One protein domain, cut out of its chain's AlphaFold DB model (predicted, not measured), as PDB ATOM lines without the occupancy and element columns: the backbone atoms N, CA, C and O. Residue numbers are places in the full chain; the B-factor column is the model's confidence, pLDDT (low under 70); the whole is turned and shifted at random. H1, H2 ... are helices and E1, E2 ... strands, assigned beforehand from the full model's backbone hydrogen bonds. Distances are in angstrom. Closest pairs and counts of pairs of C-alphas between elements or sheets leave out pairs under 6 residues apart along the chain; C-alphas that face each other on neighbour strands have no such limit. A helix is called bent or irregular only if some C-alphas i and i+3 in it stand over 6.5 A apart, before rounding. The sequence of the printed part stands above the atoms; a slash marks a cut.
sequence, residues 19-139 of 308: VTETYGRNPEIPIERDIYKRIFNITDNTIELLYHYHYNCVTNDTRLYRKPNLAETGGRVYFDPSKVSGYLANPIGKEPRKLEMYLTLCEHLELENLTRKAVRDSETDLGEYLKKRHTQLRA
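This is residues 19 to 139 of the 308 residues of the protein "Dynein regulatory complex subunit 7" of Eumeta variegata (UniProt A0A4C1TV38). A five-stranded antiparallel sheet has one very long helix laid across one of its faces, while the other face has no named helix on it. The helix, H1, begins on the side of E5, passes over E4, E3 and E2 and runs on past E1, and residues 120 to 139, of which 120 to 138 belong to H1, stick out as a straight arm that makes much of the length. The printed part has 121 residues, with five named strands followed by one named helix, in the order E1 E2 E3 E4 E5 H1, and the class is mixed, helices and strands. The strands stand side by side in their chain order, E1 E2 E3 E4 E5, each antiparallel to the next. The whole is loose, with a radius of gyration of the C-alphas of 18.7 A, and elongated, spanning 68 by 40 by 24 A.

The printed part opens with strand E1, residues 19 to 22, whose first C-alpha, that of Val 19, is at (114.822, 57.456, 67.060). Strand E2, residues 35 to 41, is the longest strand by residues and measures 16.4 A from first to last C-alpha. Strand E3, residues 46 to 51, measures 16.3 A, and strand E4, residues 62 to 66, measures 13.4 A. Strand E5, residues 84 to 87, measures 10.5 A, close in length to E1 with 10.2 A. Helix H1, residues 98 to 138, measures 59.4 A; it begins with C-alpha 98 at (97.238, 76.187, 66.683) and ends with C-alpha 138 at (133.647, 30.791, 78.404).

The five strands form a meander, each strand the antiparallel neighbour of the one before, with E1 and E5 as edge strands. E1 and E2 are a hairpin at 177 degrees between their directions, with N 21 and O 38 at 2.8 A, within hydrogen-bond range. E2 and E3 are a hairpin at 168 degrees, with N 39 and O 48 at 2.8 A. E3 and E4 are a hairpin at 165 degrees, with N 49 and O 63 at 2.8 A. E4 and E5 are a hairpin at 167 degrees, with N 64 and O 85 at 2.8 A. H1 is on one face of this sheet, at a height over the sheet of 7.4 A, giving two layers, a helix on one face of a sheet. It runs across the strands, at 71 degrees to E2 on the local plane, and lies over E2, E3 and E4, over E3 only just, with 3 of its C-alphas falling there. The closest C-alphas of H1 and E4 are those of Leu 105 and Tyr 65, 7.2 A apart. Those of H1 and E3 are His 108 and Ile 47, 7.8 A apart, and those of H1 and E2 are Glu 112 and Phe 40, 6.7 A apart. E1 and H1 are near each other, with 6 pairs of C-alphas within 10 A. In H1 every O i to N i+4 pair is within hydrogen-bond range, and the helix is not bent.

The two C-alphas farthest apart are those of Ile 92 and Ala 139, at 67.8 A. Without the stretch that stands free, the body has 101 residues and spans 44 by 30 by 23 A. The printed part has no cut. The long links are E1 to E2, with 12 residues between them, and E4 to E5, with 17, while that from E2 to E3 is tight. The mean pLDDT of the printed part is 89.8, and one printed residue, Thr 73 in the link from E4 to E5, is under 70.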
ATOM      1  N   VAL A  19     115.768  58.576  67.204       91.25
ATOM      2  CA  VAL A  19     114.822  57.456  67.060       91.25
ATOM      3  C   VAL A  19     113.943  57.735  65.850       91.25
ATOM      4  O   VAL A  19     113.394  58.823  65.722       91.25
ATOM      5  N   THR A  20     113.836  56.772  64.937       94.06
ATOM      6  CA  THR A  20     113.019  56.888  63.723       94.06
ATOM      7  C   THR A  20     111.987  55.774  63.691       94.06
ATOM      8  O   THR A  20     112.345  54.601  63.710       94.06
ATOM      9  N   GLU A  21     110.719  56.150  63.586       94.00
ATOM     10  CA  GLU A  21     109.588  55.244  63.426       94.00
ATOM     11  C   GLU A  21     109.001  55.432  62.025       94.00
ATOM     12  O   GLU A  21     108.805  56.560  61.570       94.00
ATOM     13  N   THR A  22     108.737  54.334  61.320       95.25
ATOM     14  CA  THR A  22     108.144  54.344  59.976       95.25
ATOM     15  C   THR A  22     106.865  53.527  59.974       95.25
ATOM     16  O   THR A  22     106.862  52.399  60.467       95.25
ATOM     17  N   TYR A  23     105.810  54.068  59.377       95.12
ATOM     18  CA  TYR A  23     104.475  53.485  59.376       95.12
ATOM     19  C   TYR A  23     103.955  53.284  57.951       95.12
ATOM     20  O   TYR A  23     104.258  54.045  57.029       95.12
ATOM     21  N   GLY A  24     103.144  52.241  57.777       94.31
ATOM     22  CA  GLY A  24     102.357  52.036  56.561       94.31
ATOM     23  C   GLY A  24     101.157  52.985  56.500       94.31
ATOM     24  O   GLY A  24     100.736  53.523  57.520       94.31
ATOM     25  N   ARG A  25     100.601  53.187  55.301       92.25
ATOM     26  CA  ARG A  25      99.401  54.012  55.091       92.25
ATOM     27  C   ARG A  25      98.189  53.363  55.759       92.25
ATOM     28  O   ARG A  25      97.871  52.216  55.450       92.25
ATOM     29  N   ASN A  26      97.470  54.121  56.584       93.50
ATOM     30  CA  ASN A  26      96.186  53.709  57.138       93.50
ATOM     31  C   ASN A  26      95.019  54.379  56.380       93.50
ATOM     32  O   ASN A  26      94.822  55.588  56.519       93.50
ATOM     33  N   PRO A  27      94.211  53.633  55.599       91.44
ATOM     34  CA  PRO A  27      93.119  54.209  54.812       91.44
ATOM     35  C   PRO A  27      91.996  54.839  55.652       91.44
ATOM     36  O   PRO A  27      91.256  55.663  55.121       91.44
ATOM     37  N   GLU A  28      91.872  54.500  56.939       93.94
ATOM     38  CA  GLU A  28      90.849  55.065  57.833       93.94
ATOM     39  C   GLU A  28      91.165  56.505  58.270       93.94
ATOM     40  O   GLU A  28      90.271  57.258  58.657       93.94
ATOM     41  N   ILE A  29      92.437  56.909  58.192       90.75
ATOM     42  CA  ILE A  29      92.907  58.229  58.619       90.75
ATOM     43  C   ILE A  29      93.075  59.123  57.379       90.75
ATOM     44  O   ILE A  29      93.660  58.686  56.381       90.75
ATOM     45  N   PRO A  30      92.614  60.389  57.397       89.75
ATOM     46  CA  PRO A  30      92.910  61.346  56.332       89.75
ATOM     47  C   PRO A  30      94.419  61.517  56.121       89.75
ATOM     48  O   PRO A  30      95.177  61.537  57.088       89.75
ATOM     49  N   ILE A  31      94.854  61.695  54.869       88.38
ATOM     50  CA  ILE A  31      96.285  61.787  54.518       88.38
ATOM     51  C   ILE A  31      96.998  62.895  55.310       88.38
ATOM     52  O   ILE A  31      98.095  62.679  55.811       88.38
ATOM     53  N   GLU A  32      96.333  64.035  55.512       85.69
ATOM     54  CA  GLU A  32      96.843  65.196  56.266       85.69
ATOM     55  C   GLU A  32      97.195  64.887  57.734       85.69
ATOM     56  O   GLU A  32      97.895  65.657  58.394       85.69
ATOM     57  N   ARG A  33      96.664  63.786  58.279       87.88
ATOM     58  CA  ARG A  33      96.862  63.357  59.670       87.88
ATOM     59  C   ARG A  33      97.601  62.030  59.785       87.88
ATOM     60  O   ARG A  33      97.984  61.664  60.890       87.88
ATOM     61  N   ASP A  34      97.806  61.323  58.678       92.75
ATOM     62  CA  ASP A  34      98.460  60.021  58.691       92.75
ATOM     63  C   ASP A  34      99.977  60.170  58.562       92.75
ATOM     64  O   ASP A  34     100.497  60.680  57.565       92.75
ATOM     65  N   ILE A  35     100.691  59.729  59.592       94.31
ATOM     66  CA  ILE A  35     102.135  59.896  59.711       94.31
ATOM     67  C   ILE A  35     102.812  58.721  59.011       94.31
ATOM     68  O   ILE A  35     102.639  57.573  59.397       94.31
ATOM     69  N   TYR A  36     103.632  59.014  58.006       94.31
ATOM     70  CA  TYR A  36     104.495  58.034  57.348       94.31
ATOM     71  C   TYR A  36     105.765  57.782  58.155       94.31
ATOM     72  O   TYR A  36     106.196  56.642  58.326       94.31
ATOM     73  N   LYS A  37     106.389  58.850  58.652       96.00
ATOM     74  CA  LYS A  37     107.647  58.759  59.384       96.00
ATOM     75  C   LYS A  37     107.681  59.773  60.510       96.00
ATOM     76  O   LYS A  37     107.369  60.946  60.321       96.00
ATOM     77  N   ARG A  38     108.092  59.306  61.680       95.56
ATOM     78  CA  ARG A  38     108.291  60.112  62.877       95.56
ATOM     79  C   ARG A  38     109.739  60.009  63.305       95.56
ATOM     80  O   ARG A  38     110.298  58.916  63.347       95.56
ATOM     81  N   ILE A  39     110.349  61.142  63.606       95.44
ATOM     82  CA  ILE A  39     111.748  61.207  64.000       95.44
ATOM     83  C   ILE A  39     111.837  61.996  65.302       95.44
ATOM     84  O   ILE A  39     111.502  63.178  65.348       95.44
ATOM     85  N   PHE A  40     112.291  61.333  66.360       94.44
ATOM     86  CA  PHE A  40     112.621  61.962  67.631       94.44
ATOM     87  C   PHE A  40     114.122  62.217  67.678       94.44
ATOM     88  O   PHE A  40     114.919  61.282  67.788       94.44
ATOM     89  N   ASN A  41     114.513  63.485  67.601       91.94
ATOM     90  CA  ASN A  41     115.895  63.899  67.772       91.94
ATOM     91  C   ASN A  41     116.092  64.358  69.221       91.94
ATOM     92  O   ASN A  41     115.611  65.411  69.654       91.94
ATOM     93  N   ILE A  42     116.755  63.506  70.001       87.50
ATOM     94  CA  ILE A  42     116.913  63.706  71.443       87.50
ATOM     95  C   ILE A  42     118.021  64.732  71.717       87.50
ATOM     96  O   ILE A  42     117.915  65.487  72.679       87.50
ATOM     97  N   THR A  43     119.045  64.809  70.863       86.00
ATOM     98  CA  THR A  43     120.136  65.788  70.986       86.00
ATOM     99  C   THR A  43     119.701  67.202  70.647       86.00
ATOM    100  O   THR A  43     119.962  68.123  71.419       86.00
ATOM    101  N   ASP A  44     118.994  67.371  69.532       87.56
ATOM    102  CA  ASP A  44     118.594  68.695  69.047       87.56
ATOM    103  C   ASP A  44     117.262  69.153  69.653       87.56
ATOM    104  O   ASP A  44     116.782  70.253  69.376       87.56
ATOM    105  N   ASN A  45     116.661  68.320  70.511       89.75
ATOM    106  CA  ASN A  45     115.358  68.547  71.123       89.75
ATOM    107  C   ASN A  45     114.266  68.856  70.089       89.75
ATOM    108  O   ASN A  45     113.426  69.738  70.295       89.75
ATOM    109  N   THR A  46     114.232  68.094  68.995       92.88
ATOM    110  CA  THR A  46     113.227  68.252  67.941       92.88
ATOM    111  C   THR A  46     112.417  66.984  67.693       92.88
ATOM    112  O   THR A  46     112.860  65.866  67.960       92.88
ATOM    113  N   ILE A  47     111.196  67.176  67.195       94.88
ATOM    114  CA  ILE A  47     110.322  66.115  66.695       94.88
ATOM    115  C   ILE A  47     109.961  66.459  65.255       94.88
ATOM    116  O   ILE A  47     109.374  67.512  65.005       94.88
ATOM    117  N   GLU A  48     110.291  65.578  64.319       95.62
ATOM    118  CA  GLU A  48     109.939  65.720  62.906       95.62
ATOM    119  C   GLU A  48     108.873  64.701  62.526       95.62
ATOM    120  O   GLU A  48     109.022  63.497  62.745       95.62
ATOM    121  N   LEU A  49     107.791  65.199  61.941       95.88
ATOM    122  CA  LEU A  49     106.685  64.422  61.412       95.88
ATOM    123  C   LEU A  49     106.674  64.569  59.899       95.88
ATOM    124  O   LEU A  49     106.668  65.682  59.372       95.88
ATOM    125  N   LEU A  50     106.659  63.439  59.214       95.25
ATOM    126  CA  LEU A  50     106.487  63.331  57.779       95.25
ATOM    127  C   LEU A  50     105.179  62.582  57.552       95.25
ATOM    128  O   LEU A  50     105.039  61.435  57.982       95.25
ATOM    129  N   TYR A  51     104.231  63.225  56.887       94.44
ATOM    130  CA  TYR A  51     102.937  62.627  56.572       94.44
ATOM    131  C   TYR A  51     103.007  61.823  55.272       94.44
ATOM    132  O   TYR A  51     103.975  61.928  54.514       94.44
ATOM    133  N   HIS A  52     102.005  60.986  55.021       94.19
ATOM    134  CA  HIS A  52     101.897  60.280  53.742       94.19
ATOM    135  C   HIS A  52     101.658  61.256  52.581       94.19
ATOM    136  O   HIS A  52     101.127  62.351  52.759       94.19
ATOM    137  N   TYR A  53     102.050  60.852  51.373       91.56
ATOM    138  CA  TYR A  53     101.864  61.667  50.173       91.56
ATOM    139  C   TYR A  53     100.384  61.912  49.881       91.56
ATOM    140  O   TYR A  53      99.573  60.983  49.870       91.56
ATOM    141  N   HIS A  54     100.049  63.163  49.574       88.12
ATOM    142  CA  HIS A  54      98.734  63.512  49.061       88.12
ATOM    143  C   HIS A  54      98.580  63.060  47.602       88.12
ATOM    144  O   HIS A  54      99.556  62.937  46.858       88.12
ATOM    145  N   TYR A  55      97.336  62.839  47.171       86.19
ATOM    146  CA  TYR A  55      97.034  62.553  45.769       86.19
ATOM    147  C   TYR A  55      97.614  63.649  44.861       86.19
ATOM    148  O   TYR A  55      97.395  64.836  45.112       86.19
ATOM    149  N   ASN A  56      98.354  63.232  43.830       87.25
ATOM    150  CA  ASN A  56      99.067  64.087  42.872       87.25
ATOM    151  C   ASN A  56     100.126  65.038  43.467       87.25
ATOM    152  O   ASN A  56     100.512  65.999  42.805       87.25
ATOM    153  N   CYS A  57     100.632  64.777  44.677       85.94
ATOM    154  CA  CYS A  57     101.757  65.521  45.252       85.94
ATOM    155  C   CYS A  57     103.061  64.715  45.159       85.94
ATOM    156  O   CYS A  57     103.086  63.521  45.444       85.94
ATOM    157  N   VAL A  58     104.150  65.379  44.757       88.06
ATOM    158  CA  VAL A  58     105.490  64.768  44.628       88.06
ATOM    159  C   VAL A  58     106.251  64.791  45.957       88.06
ATOM    160  O   VAL A  58     107.102  63.941  46.208       88.06
ATOM    161  N   THR A  59     105.943  65.760  46.818       90.38
ATOM    162  CA  THR A  59     106.514  65.929  48.156       90.38
ATOM    163  C   THR A  59     105.479  65.594  49.226       90.38
ATOM    164  O   THR A  59     104.273  65.593  48.975       90.38
ATOM    165  N   ASN A  60     105.963  65.265  50.417       91.94
ATOM    166  CA  ASN A  60     105.142  64.984  51.581       91.94
ATOM    167  C   ASN A  60     104.972  66.239  52.444       91.94
ATOM    168  O   ASN A  60     105.863  67.090  52.494       91.94
ATOM    169  N   ASP A  61     103.865  66.311  53.179       92.69
ATOM    170  CA  ASP A  61     103.719  67.323  54.218       92.69
ATOM    171  C   ASP A  61     104.704  67.015  55.351       92.69
ATOM    172  O   ASP A  61     104.916  65.852  55.726       92.69
ATOM    173  N   THR A  62     105.311  68.059  55.911       93.38
ATOM    174  CA  THR A  62     106.244  67.922  57.032       93.38
ATOM    175  C   THR A  62     105.922  68.891  58.150       93.38
ATOM    176  O   THR A  62     105.378  69.979  57.941       93.38
ATOM    177  N   ARG A  63     106.263  68.492  59.373       94.06
ATOM    178  CA  ARG A  63     106.177  69.354  60.544       94.06
ATOM    179  C   ARG A  63     107.326  69.087  61.493       94.06
ATOM    180  O   ARG A  63     107.551  67.956  61.900       94.06
ATOM    181  N   LEU A  64     108.014  70.149  61.867       95.06
ATOM    182  CA  LEU A  64     109.104  70.165  62.821       95.06
ATOM    183  C   LEU A  64     108.639  70.912  64.068       95.06
ATOM    184  O   LEU A  64     108.279  72.089  64.015       95.06
ATOM    185  N   TYR A  65     108.691  70.230  65.201       94.19
ATOM    186  CA  TYR A  65     108.488  70.813  66.514       94.19
ATOM    187  C   TYR A  65     109.829  70.952  67.220       94.19
ATOM    188  O   TYR A  65     110.559  69.972  67.364       94.19
ATOM    189  N   ARG A  66     110.140  72.147  67.725       91.94
ATOM    190  CA  ARG A  66     111.208  72.328  68.717       91.94
ATOM    191  C   ARG A  66     110.611  72.203  70.114       91.94
ATOM    192  O   ARG A  66     109.730  72.981  70.485       91.94
ATOM    193  N   LYS A  67     111.072  71.217  70.882       88.69
ATOM    194  CA  LYS A  67     110.515  70.895  72.198       88.69
ATOM    195  C   LYS A  67     110.805  72.015  73.206       88.69
ATOM    196  O   LYS A  67     111.916  72.550  73.222       88.69
ATOM    197  N   PRO A  68     109.841  72.376  74.070       84.94
ATOM    198  CA  PRO A  68     110.117  73.249  75.202       84.94
ATOM    199  C   PRO A  68     110.991  72.517  76.232       84.94
ATOM    200  O   PRO A  68     110.862  71.306  76.420       84.94
ATOM    201  N   ASN A  69     111.863  73.247  76.929       80.12
ATOM    202  CA  ASN A  69     112.635  72.671  78.024       80.12
ATOM    203  C   ASN A  69     111.713  72.429  79.232       80.12
ATOM    204  O   ASN A  69     111.358  73.353  79.970       80.12
ATOM    205  N   LEU A  70     111.303  71.174  79.428       76.38
ATOM    206  CA  LEU A  70     110.384  70.783  80.502       76.38
ATOM    207  C   LEU A  70     110.981  71.003  81.903       76.38
ATOM    208  O   LEU A  70     110.222  71.217  82.848       76.38
ATOM    209  N   ALA A  71     112.316  71.002  82.033       72.88
ATOM    210  CA  ALA A  71     113.010  71.235  83.300       72.88
ATOM    211  C   ALA A  71     112.869  72.688  83.782       72.88
ATOM    212  O   ALA A  71     112.622  72.927  84.959       72.88
ATOM    213  N   GLU A  72     112.948  73.652  82.863       73.56
ATOM    214  CA  GLU A  72     112.741  75.082  83.155       73.56
ATOM    215  C   GLU A  72     111.268  75.410  83.428       73.56
ATOM    216  O   GLU A  72     110.943  76.384  84.099       73.56
ATOM    217  N   THR A  73     110.368  74.571  82.920       67.12
ATOM    218  CA  THR A  73     108.927  74.823  82.896       67.12
ATOM    219  C   THR A  73     108.163  74.153  84.056       67.12
ATOM    220  O   THR A  73     106.943  74.284  84.185       67.12
ATOM    221  N   GLY A  74     108.847  73.402  84.924       70.50
ATOM    222  CA  GLY A  74     108.193  72.663  86.011       70.50
ATOM    223  C   GLY A  74     107.209  71.595  85.508       70.50
ATOM    224  O   GLY A  74     106.184  71.351  86.141       70.50
ATOM    225  N   GLY A  75     107.484  70.995  84.344       70.38
ATOM    226  CA  GLY A  75     106.689  69.900  83.775       70.38
ATOM    227  C   GLY A  75     105.440  70.304  82.984       70.38
ATOM    228  O   GLY A  75     104.729  69.426  82.501       70.38
ATOM    229  N   ARG A  76     105.154  71.601  82.806       75.25
ATOM    230  CA  ARG A  76     104.077  72.058  81.906       75.25
ATOM    231  C   ARG A  76     104.572  72.128  80.453       75.25
ATOM    232  O   ARG A  76     105.741  72.389  80.198       75.25
ATOM    233  N   VAL A  77     103.696  71.912  79.475       80.25
ATOM    234  CA  VAL A  77     104.047  72.081  78.053       80.25
ATOM    235  C   VAL A  77     103.627  73.486  77.621       80.25
ATOM    236  O   VAL A  77     102.457  73.728  77.337       80.25
ATOM    237  N   TYR A  78     104.564  74.441  77.596       80.19
ATOM    238  CA  TYR A  78     104.294  75.765  77.024       80.19
ATOM    239  C   TYR A  78     104.426  75.719  75.500       80.19
ATOM    240  O   TYR A  78     105.517  75.516  74.964       80.19
ATOM    241  N   PHE A  79     103.303  75.907  74.805       84.19
ATOM    242  CA  PHE A  79     103.260  75.937  73.347       84.19
ATOM    243  C   PHE A  79     103.566  77.323  72.802       84.19
ATOM    244  O   PHE A  79     102.864  78.288  73.103       84.19
ATOM    245  N   ASP A  80     104.573  77.391  71.943       85.62
ATOM    246  CA  ASP A  80     104.930  78.591  71.204       85.62
ATOM    247  C   ASP A  80     104.823  78.294  69.700       85.62
ATOM    248  O   ASP A  80     105.617  77.504  69.181       85.62
ATOM    249  N   PRO A  81     103.862  78.906  68.980       86.62
ATOM    250  CA  PRO A  81     103.705  78.696  67.544       86.62
ATOM    251  C   PRO A  81     104.958  79.031  66.726       86.62
ATOM    252  O   PRO A  81     105.148  78.446  65.669       86.62
ATOM    253  N   SER A  82     105.826  79.936  67.199       88.81
ATOM    254  CA  SER A  82     107.063  80.299  66.487       88.81
ATOM    255  C   SER A  82     108.107  79.174  66.473       88.81
ATOM    256  O   SER A  82     109.019  79.170  65.647       88.81
ATOM    257  N   LYS A  83     107.962  78.196  67.375       88.25
ATOM    258  CA  LYS A  83     108.844  77.030  67.516       88.25
ATOM    259  C   LYS A  83     108.382  75.823  66.702       88.25
ATOM    260  O   LYS A  83     108.986  74.752  66.801       88.25
ATOM    261  N   VAL A  84     107.325  75.993  65.911       91.31
ATOM    262  CA  VAL A  84     106.804  74.986  64.992       91.31
ATOM    263  C   VAL A  84     107.010  75.491  63.573       91.31
ATOM    264  O   VAL A  84     106.550  76.573  63.224       91.31
ATOM    265  N   SER A  85     107.683  74.698  62.746       92.00
ATOM    266  CA  SER A  85     107.758  74.940  61.307       92.00
ATOM    267  C   SER A  85     107.114  73.780  60.566       92.00
ATOM    268  O   SER A  85     107.194  72.632  60.994       92.00
ATOM    269  N   GLY A  86     106.441  74.064  59.458       90.12
ATOM    270  CA  GLY A  86     105.793  73.042  58.652       90.12
ATOM    271  C   GLY A  86     105.854  73.385  57.177       90.12
ATOM    272  O   GLY A  86     105.987  74.548  56.806       90.12
ATOM    273  N   TYR A  87     105.770  72.352  56.356       91.06
ATOM    274  CA  TYR A  87     105.657  72.453  54.913       91.06
ATOM    275  C   TYR A  87     104.406  71.696  54.481       91.06
ATOM    276  O   TYR A  87     104.200  70.554  54.892       91.06
ATOM    277  N   LEU A  88     103.583  72.348  53.665       90.94
ATOM    278  CA  LEU A  88     102.428  71.742  53.018       90.94
ATOM    279  C   LEU A  88     102.757  71.567  51.538       90.94
ATOM    280  O   LEU A  88     103.073  72.537  50.847       90.94
ATOM    281  N   ALA A  89     102.684  70.333  51.056       88.38
ATOM    282  CA  ALA A  89     102.874  70.000  49.655       88.38
ATOM    283  C   ALA A  89     101.706  70.513  48.801       88.38
ATOM    284  O   ALA A  89     101.907  70.926  47.658       88.38
ATOM    285  N   ASN A  90     100.490  70.531  49.359       85.56
ATOM    286  CA  ASN A  90      99.321  71.091  48.692       85.56
ATOM    287  C   ASN A  90      99.249  72.619  48.899       85.56
ATOM    288  O   ASN A  90      98.984  73.059  50.019       85.56
ATOM    289  N   PRO A  91      99.381  73.445  47.842       82.69
ATOM    290  CA  PRO A  91      99.355  74.906  47.961       82.69
ATOM    291  C   PRO A  91      97.979  75.475  48.347       82.69
ATOM    292  O   PRO A  91      97.889  76.628  48.758       82.69
ATOM    293  N   ILE A  92      96.907  74.687  48.205       84.06
ATOM    294  CA  ILE A  92      95.533  75.060  48.591       84.06
ATOM    295  C   ILE A  92      95.206  74.540  50.008       84.06
ATOM    296  O   ILE A  92      94.182  74.900  50.594       84.06
ATOM    297  N   GLY A  93      96.071  73.689  50.571       80.38
ATOM    298  CA  GLY A  93      95.911  73.118  51.902       80.38
ATOM    299  C   GLY A  93      95.876  74.197  52.982       80.38
ATOM    300  O   GLY A  93      96.588  75.198  52.912       80.38
ATOM    301  N   LYS A  94      95.031  74.000  53.998       84.06
ATOM    302  CA  LYS A  94      94.967  74.904  55.149       84.06
ATOM    303  C   LYS A  94      95.949  74.440  56.211       84.06
ATOM    304  O   LYS A  94      95.983  73.262  56.553       84.06
ATOM    305  N   GLU A  95      96.689  75.382  56.785       83.88
ATOM    306  CA  GLU A  95      97.458  75.093  57.989       83.88
ATOM    307  C   GLU A  95      96.521  74.644  59.122       83.88
ATOM    308  O   GLU A  95      95.423  75.197  59.280       83.88
ATOM    309  N   PRO A  96      96.930  73.648  59.924       85.69
ATOM    310  CA  PRO A  96      96.110  73.162  61.021       85.69
ATOM    311  C   PRO A  96      95.962  74.235  62.095       85.69
ATOM    312  O   PRO A  96      96.769  75.162  62.231       85.69
ATOM    313  N   ARG A  97      94.933  74.098  62.926       89.81
ATOM    314  CA  ARG A  97      94.701  75.072  63.992       89.81
ATOM    315  C   ARG A  97      95.836  74.992  65.018       89.81
ATOM    316  O   ARG A  97      96.276  73.909  65.386       89.81
ATOM    317  N   LYS A  98      96.231  76.131  65.597       90.12
ATOM    318  CA  LYS A  98      97.238  76.187  66.683       90.12
ATOM    319  C   LYS A  98      96.935  75.224  67.844       90.12
ATOM    320  O   LYS A  98      97.849  74.641  68.411       90.12
ATOM    321  N   LEU A  99      95.653  75.039  68.171       89.44
ATOM    322  CA  LEU A  99      95.212  74.069  69.178       89.44
ATOM    323  C   LEU A  99      95.535  72.626  68.769       89.44
ATOM    324  O   LEU A  99      96.018  71.860  69.593       89.44
ATOM    325  N   GLU A 100      95.295  72.262  67.509       89.25
ATOM    326  CA  GLU A 100      95.626  70.929  66.995       89.25
ATOM    327  C   GLU A 100      97.138  70.713  67.017       89.25
ATOM    328  O   GLU A 100      97.594  69.682  67.493       89.25
ATOM    329  N   MET A 101      97.925  71.717  66.611       90.69
ATOM    330  CA  MET A 101      99.387  71.646  66.681       90.69
ATOM    331  C   MET A 101      99.891  71.386  68.108       90.69
ATOM    332  O   MET A 101     100.819  70.596  68.278       90.69
ATOM    333  N   TYR A 102      99.287  72.032  69.111       90.88
ATOM    334  CA  TYR A 102      99.602  71.810  70.522       90.88
ATOM    335  C   TYR A 102      99.250  70.394  70.984       90.88
ATOM    336  O   TYR A 102     100.082  69.734  71.599       90.88
ATOM    337  N   LEU A 103      98.045  69.910  70.665       91.88
ATOM    338  CA  LEU A 103      97.616  68.559  71.035       91.88
ATOM    339  C   LEU A 103      98.527  67.496  70.410       91.88
ATOM    340  O   LEU A 103      98.973  66.594  71.114       91.88
ATOM    341  N   THR A 104      98.880  67.657  69.131       91.62
ATOM    342  CA  THR A 104      99.848  66.789  68.452       91.62
ATOM    343  C   THR A 104     101.210  66.830  69.145       91.62
ATOM    344  O   THR A 104     101.810  65.781  69.345       91.62
ATOM    345  N   LEU A 105     101.701  68.004  69.562       91.75
ATOM    346  CA  LEU A 105     102.964  68.098  70.303       91.75
ATOM    347  C   LEU A 105     102.911  67.316  71.624       91.75
ATOM    348  O   LEU A 105     103.835  66.561  71.908       91.75
ATOM    349  N   CYS A 106     101.848  67.477  72.415       91.56
ATOM    350  CA  CYS A 106     101.687  66.757  73.681       91.56
ATOM    351  C   CYS A 106     101.666  65.238  73.475       91.56
ATOM    352  O   CYS A 106     102.420  64.527  74.135       91.56
ATOM    353  N   GLU A 107     100.877  64.759  72.512       93.94
ATOM    354  CA  GLU A 107     100.818  63.340  72.144       93.94
ATOM    355  C   GLU A 107     102.209  62.804  71.770       93.94
ATOM    356  O   GLU A 107     102.638  61.750  72.237       93.94
ATOM    357  N   HIS A 108     102.961  63.555  70.968       93.19
ATOM    358  CA  HIS A 108     104.269  63.114  70.498       93.19
ATOM    359  C   HIS A 108     105.349  63.176  71.587       93.19
ATOM    360  O   HIS A 108     106.269  62.366  71.556       93.19
ATOM    361  N   LEU A 109     105.227  64.066  72.577       92.12
ATOM    362  CA  LEU A 109     106.086  64.062  73.767       92.12
ATOM    363  C   LEU A 109     105.846  62.820  74.639       92.12
ATOM    364  O   LEU A 109     106.795  62.243  75.168       92.12
ATOM    365  N   GLU A 110     104.592  62.389  74.787       92.94
ATOM    366  CA  GLU A 110     104.259  61.150  75.499       92.94
ATOM    367  C   GLU A 110     104.796  59.920  74.758       92.94
ATOM    368  O   GLU A 110     105.444  59.062  75.363       92.94
ATOM    369  N   LEU A 111     104.610  59.871  73.437       93.75
ATOM    370  CA  LEU A 111     105.135  58.799  72.589       93.75
ATOM    371  C   LEU A 111     106.669  58.758  72.588       93.75
ATOM    372  O   LEU A 111     107.243  57.672  72.658       93.75
ATOM    373  N   GLU A 112     107.354  59.905  72.591       92.06
ATOM    374  CA  GLU A 112     108.813  59.954  72.751       92.06
ATOM    375  C   GLU A 112     109.253  59.291  74.067       92.06
ATOM    376  O   GLU A 112     110.198  58.505  74.091       92.06
ATOM    377  N   ASN A 113     108.559  59.566  75.175       90.81
ATOM    378  CA  ASN A 113     108.895  58.965  76.466       90.81
ATOM    379  C   ASN A 113     108.688  57.443  76.464       90.81
ATOM    380  O   ASN A 113     109.529  56.708  76.989       90.81
ATOM    381  N   LEU A 114     107.596  56.967  75.856       94.19
ATOM    382  CA  LEU A 114     107.298  55.538  75.729       94.19
ATOM    383  C   LEU A 114     108.331  54.819  74.862       94.19
ATOM    384  O   LEU A 114     108.878  53.796  75.274       94.19
ATOM    385  N   THR A 115     108.640  55.375  73.694       91.81
ATOM    386  CA  THR A 115     109.625  54.810  72.763       91.81
ATOM    387  C   THR A 115     111.014  54.807  73.384       91.81
ATOM    388  O   THR A 115     111.670  53.770  73.415       91.81
ATOM    389  N   ARG A 116     111.438  55.910  74.008       89.88
ATOM    390  CA  ARG A 116     112.708  55.986  74.739       89.88
ATOM    391  C   ARG A 116     112.813  54.936  75.844       89.88
ATOM    392  O   ARG A 116     113.891  54.377  76.043       89.88
ATOM    393  N   LYS A 117     111.725  54.685  76.577       91.88
ATOM    394  CA  LYS A 117     111.685  53.623  77.588       91.88
ATOM    395  C   LYS A 117     111.827  52.245  76.936       91.88
ATOM    396  O   LYS A 117     112.706  51.496  77.338       91.88
ATOM    397  N   ALA A 118     111.045  51.955  75.898       92.56
ATOM    398  CA  ALA A 118     111.080  50.668  75.201       92.56
ATOM    399  C   ALA A 118     112.470  50.336  74.633       92.56
ATOM    400  O   ALA A 118     112.928  49.195  74.731       92.56
ATOM    401  N   VAL A 119     113.170  51.332  74.079       90.94
ATOM    402  CA  VAL A 119     114.527  51.124  73.567       90.94
ATOM    403  C   VAL A 119     115.502  50.831  74.716       90.94
ATOM    404  O   VAL A 119     116.273  49.883  74.613       90.94
ATOM    405  N   ARG A 120     115.428  51.553  75.844       90.69
ATOM    406  CA  ARG A 120     116.265  51.277  77.033       90.69
ATOM    407  C   ARG A 120     116.021  49.896  77.639       90.69
ATOM    408  O   ARG A 120     116.975  49.232  78.048       90.69
ATOM    409  N   ASP A 121     114.762  49.478  77.710       93.44
ATOM    410  CA  ASP A 121     114.395  48.147  78.197       93.44
ATOM    411  C   ASP A 121     115.013  47.083  77.268       93.44
ATOM    412  O   ASP A 121     115.716  46.184  77.726       93.44
ATOM    413  N   SER A 122     114.913  47.285  75.948       92.75
ATOM    414  CA  SER A 122     115.538  46.409  74.942       92.75
ATOM    415  C   SER A 122     117.070  46.377  75.035       92.75
ATOM    416  O   SER A 122     117.678  45.315  74.909       92.75
ATOM    417  N   GLU A 123     117.728  47.518  75.261       91.56
ATOM    418  CA  GLU A 123     119.180  47.572  75.474       91.56
ATOM    419  C   GLU A 123     119.606  46.787  76.717       91.56
ATOM    420  O   GLU A 123     120.639  46.109  76.706       91.56
ATOM    421  N   THR A 124     118.812  46.871  77.785       94.12
ATOM    422  CA  THR A 124     119.063  46.147  79.034       94.12
ATOM    423  C   THR A 124     118.964  44.644  78.797       94.12
ATOM    424  O   THR A 124     119.909  43.916  79.116       94.12
ATOM    425  N   ASP A 125     117.897  44.197  78.133       96.12
ATOM    426  CA  ASP A 125     117.678  42.794  77.774       96.12
ATOM    427  C   ASP A 125     118.798  42.246  76.881       96.12
ATOM    428  O   ASP A 125     119.343  41.166  77.133       96.12
ATOM    429  N   LEU A 126     119.207  43.006  75.860       95.81
ATOM    430  CA  LEU A 126     120.329  42.638  74.992       95.81
ATOM    431  C   LEU A 126     121.645  42.568  75.775       95.81
ATOM    432  O   LEU A 126     122.438  41.645  75.574       95.81
ATOM    433  N   GLY A 127     121.876  43.503  76.695       95.75
ATOM    434  CA  GLY A 127     123.040  43.490  77.574       95.75
ATOM    435  C   GLY A 127     123.085  42.246  78.465       95.75
ATOM    436  O   GLY A 127     124.142  41.625  78.615       95.75
ATOM    437  N   GLU A 128     121.952  41.842  79.034       96.00
ATOM    438  CA  GLU A 128     121.836  40.603  79.805       96.00
ATOM    439  C   GLU A 128     122.044  39.360  78.942       96.00
ATOM    440  O   GLU A 128     122.782  38.450  79.334       96.00
ATOM    441  N   TYR A 129     121.441  39.330  77.754       96.31
ATOM    442  CA  TYR A 129     121.605  38.244  76.797       96.31
ATOM    443  C   TYR A 129     123.076  38.057  76.415       96.31
ATOM    444  O   TYR A 129     123.603  36.947  76.499       96.31
ATOM    445  N   LEU A 130     123.774  39.141  76.066       96.19
ATOM    446  CA  LEU A 130     125.191  39.096  75.708       96.19
ATOM    447  C   LEU A 130     126.065  38.633  76.878       96.19
ATOM    448  O   LEU A 130     126.986  37.842  76.670       96.19
ATOM    449  N   LYS A 131     125.762  39.052  78.115       94.88
ATOM    450  CA  LYS A 131     126.454  38.553  79.316       94.88
ATOM    451  C   LYS A 131     126.258  37.047  79.491       94.88
ATOM    452  O   LYS A 131     127.247  36.338  79.669       94.88
ATOM    453  N   LYS A 132     125.019  36.552  79.387       92.12
ATOM    454  CA  LYS A 132     124.711  35.110  79.446       92.12
ATOM    455  C   LYS A 132     125.410  34.345  78.321       92.12
ATOM    456  O   LYS A 132     125.959  33.271  78.541       92.12
ATOM    457  N   ARG A 133     125.454  34.909  77.112       92.69
ATOM    458  CA  ARG A 133     126.157  34.297  75.981       92.69
ATOM    459  C   ARG A 133     127.661  34.224  76.226       92.69
ATOM    460  O   ARG A 133     128.278  33.205  75.932       92.69
ATOM    461  N   HIS A 134     128.249  35.276  76.791       93.88
ATOM    462  CA  HIS A 134     129.665  35.304  77.137       93.88
ATOM    463  C   HIS A 134     130.020  34.261  78.207       93.88
ATOM    464  O   HIS A 134     131.023  33.563  78.062       93.88
ATOM    465  N   THR A 135     129.194  34.102  79.249       90.44
ATOM    466  CA  THR A 135     129.421  33.069  80.273       90.44
ATOM    467  C   THR A 135     129.303  31.662  79.692       90.44
ATOM    468  O   THR A 135     130.188  30.845  79.934       90.44
ATOM    469  N   GLN A 136     128.289  31.406  78.860       87.88
ATOM    470  CA  GLN A 136     128.116  30.129  78.156       87.88
ATOM    471  C   GLN A 136     129.296  29.797  77.233       87.88
ATOM    472  O   GLN A 136     129.730  28.653  77.185       87.88
ATOM    473  N   LEU A 137     129.833  30.778  76.499       90.00
ATOM    474  CA  LEU A 137     130.988  30.558  75.621       90.00
ATOM    475  C   LEU A 137     132.278  30.300  76.408       90.00
ATOM    476  O   LEU A 137     133.105  29.502  75.977       90.00
ATOM    477  N   ARG A 138     132.460  30.967  77.554       91.38
ATOM    478  CA  ARG A 138     133.647  30.791  78.404       91.38
ATOM    479  C   ARG A 138     133.642  29.451  79.144       91.38
ATOM    480  O   ARG A 138     134.705  28.873  79.344       91.38
ATOM    481  N   ALA A 139     132.470  28.992  79.572       87.44
ATOM    482  CA  ALA A 139     132.282  27.735  80.284       87.44
ATOM    483  C   ALA A 139     130.985  27.065  79.799       87.44
ATOM    484  O   ALA A 139     129.929  27.263  80.406       87.44
TER     485      ALA A 139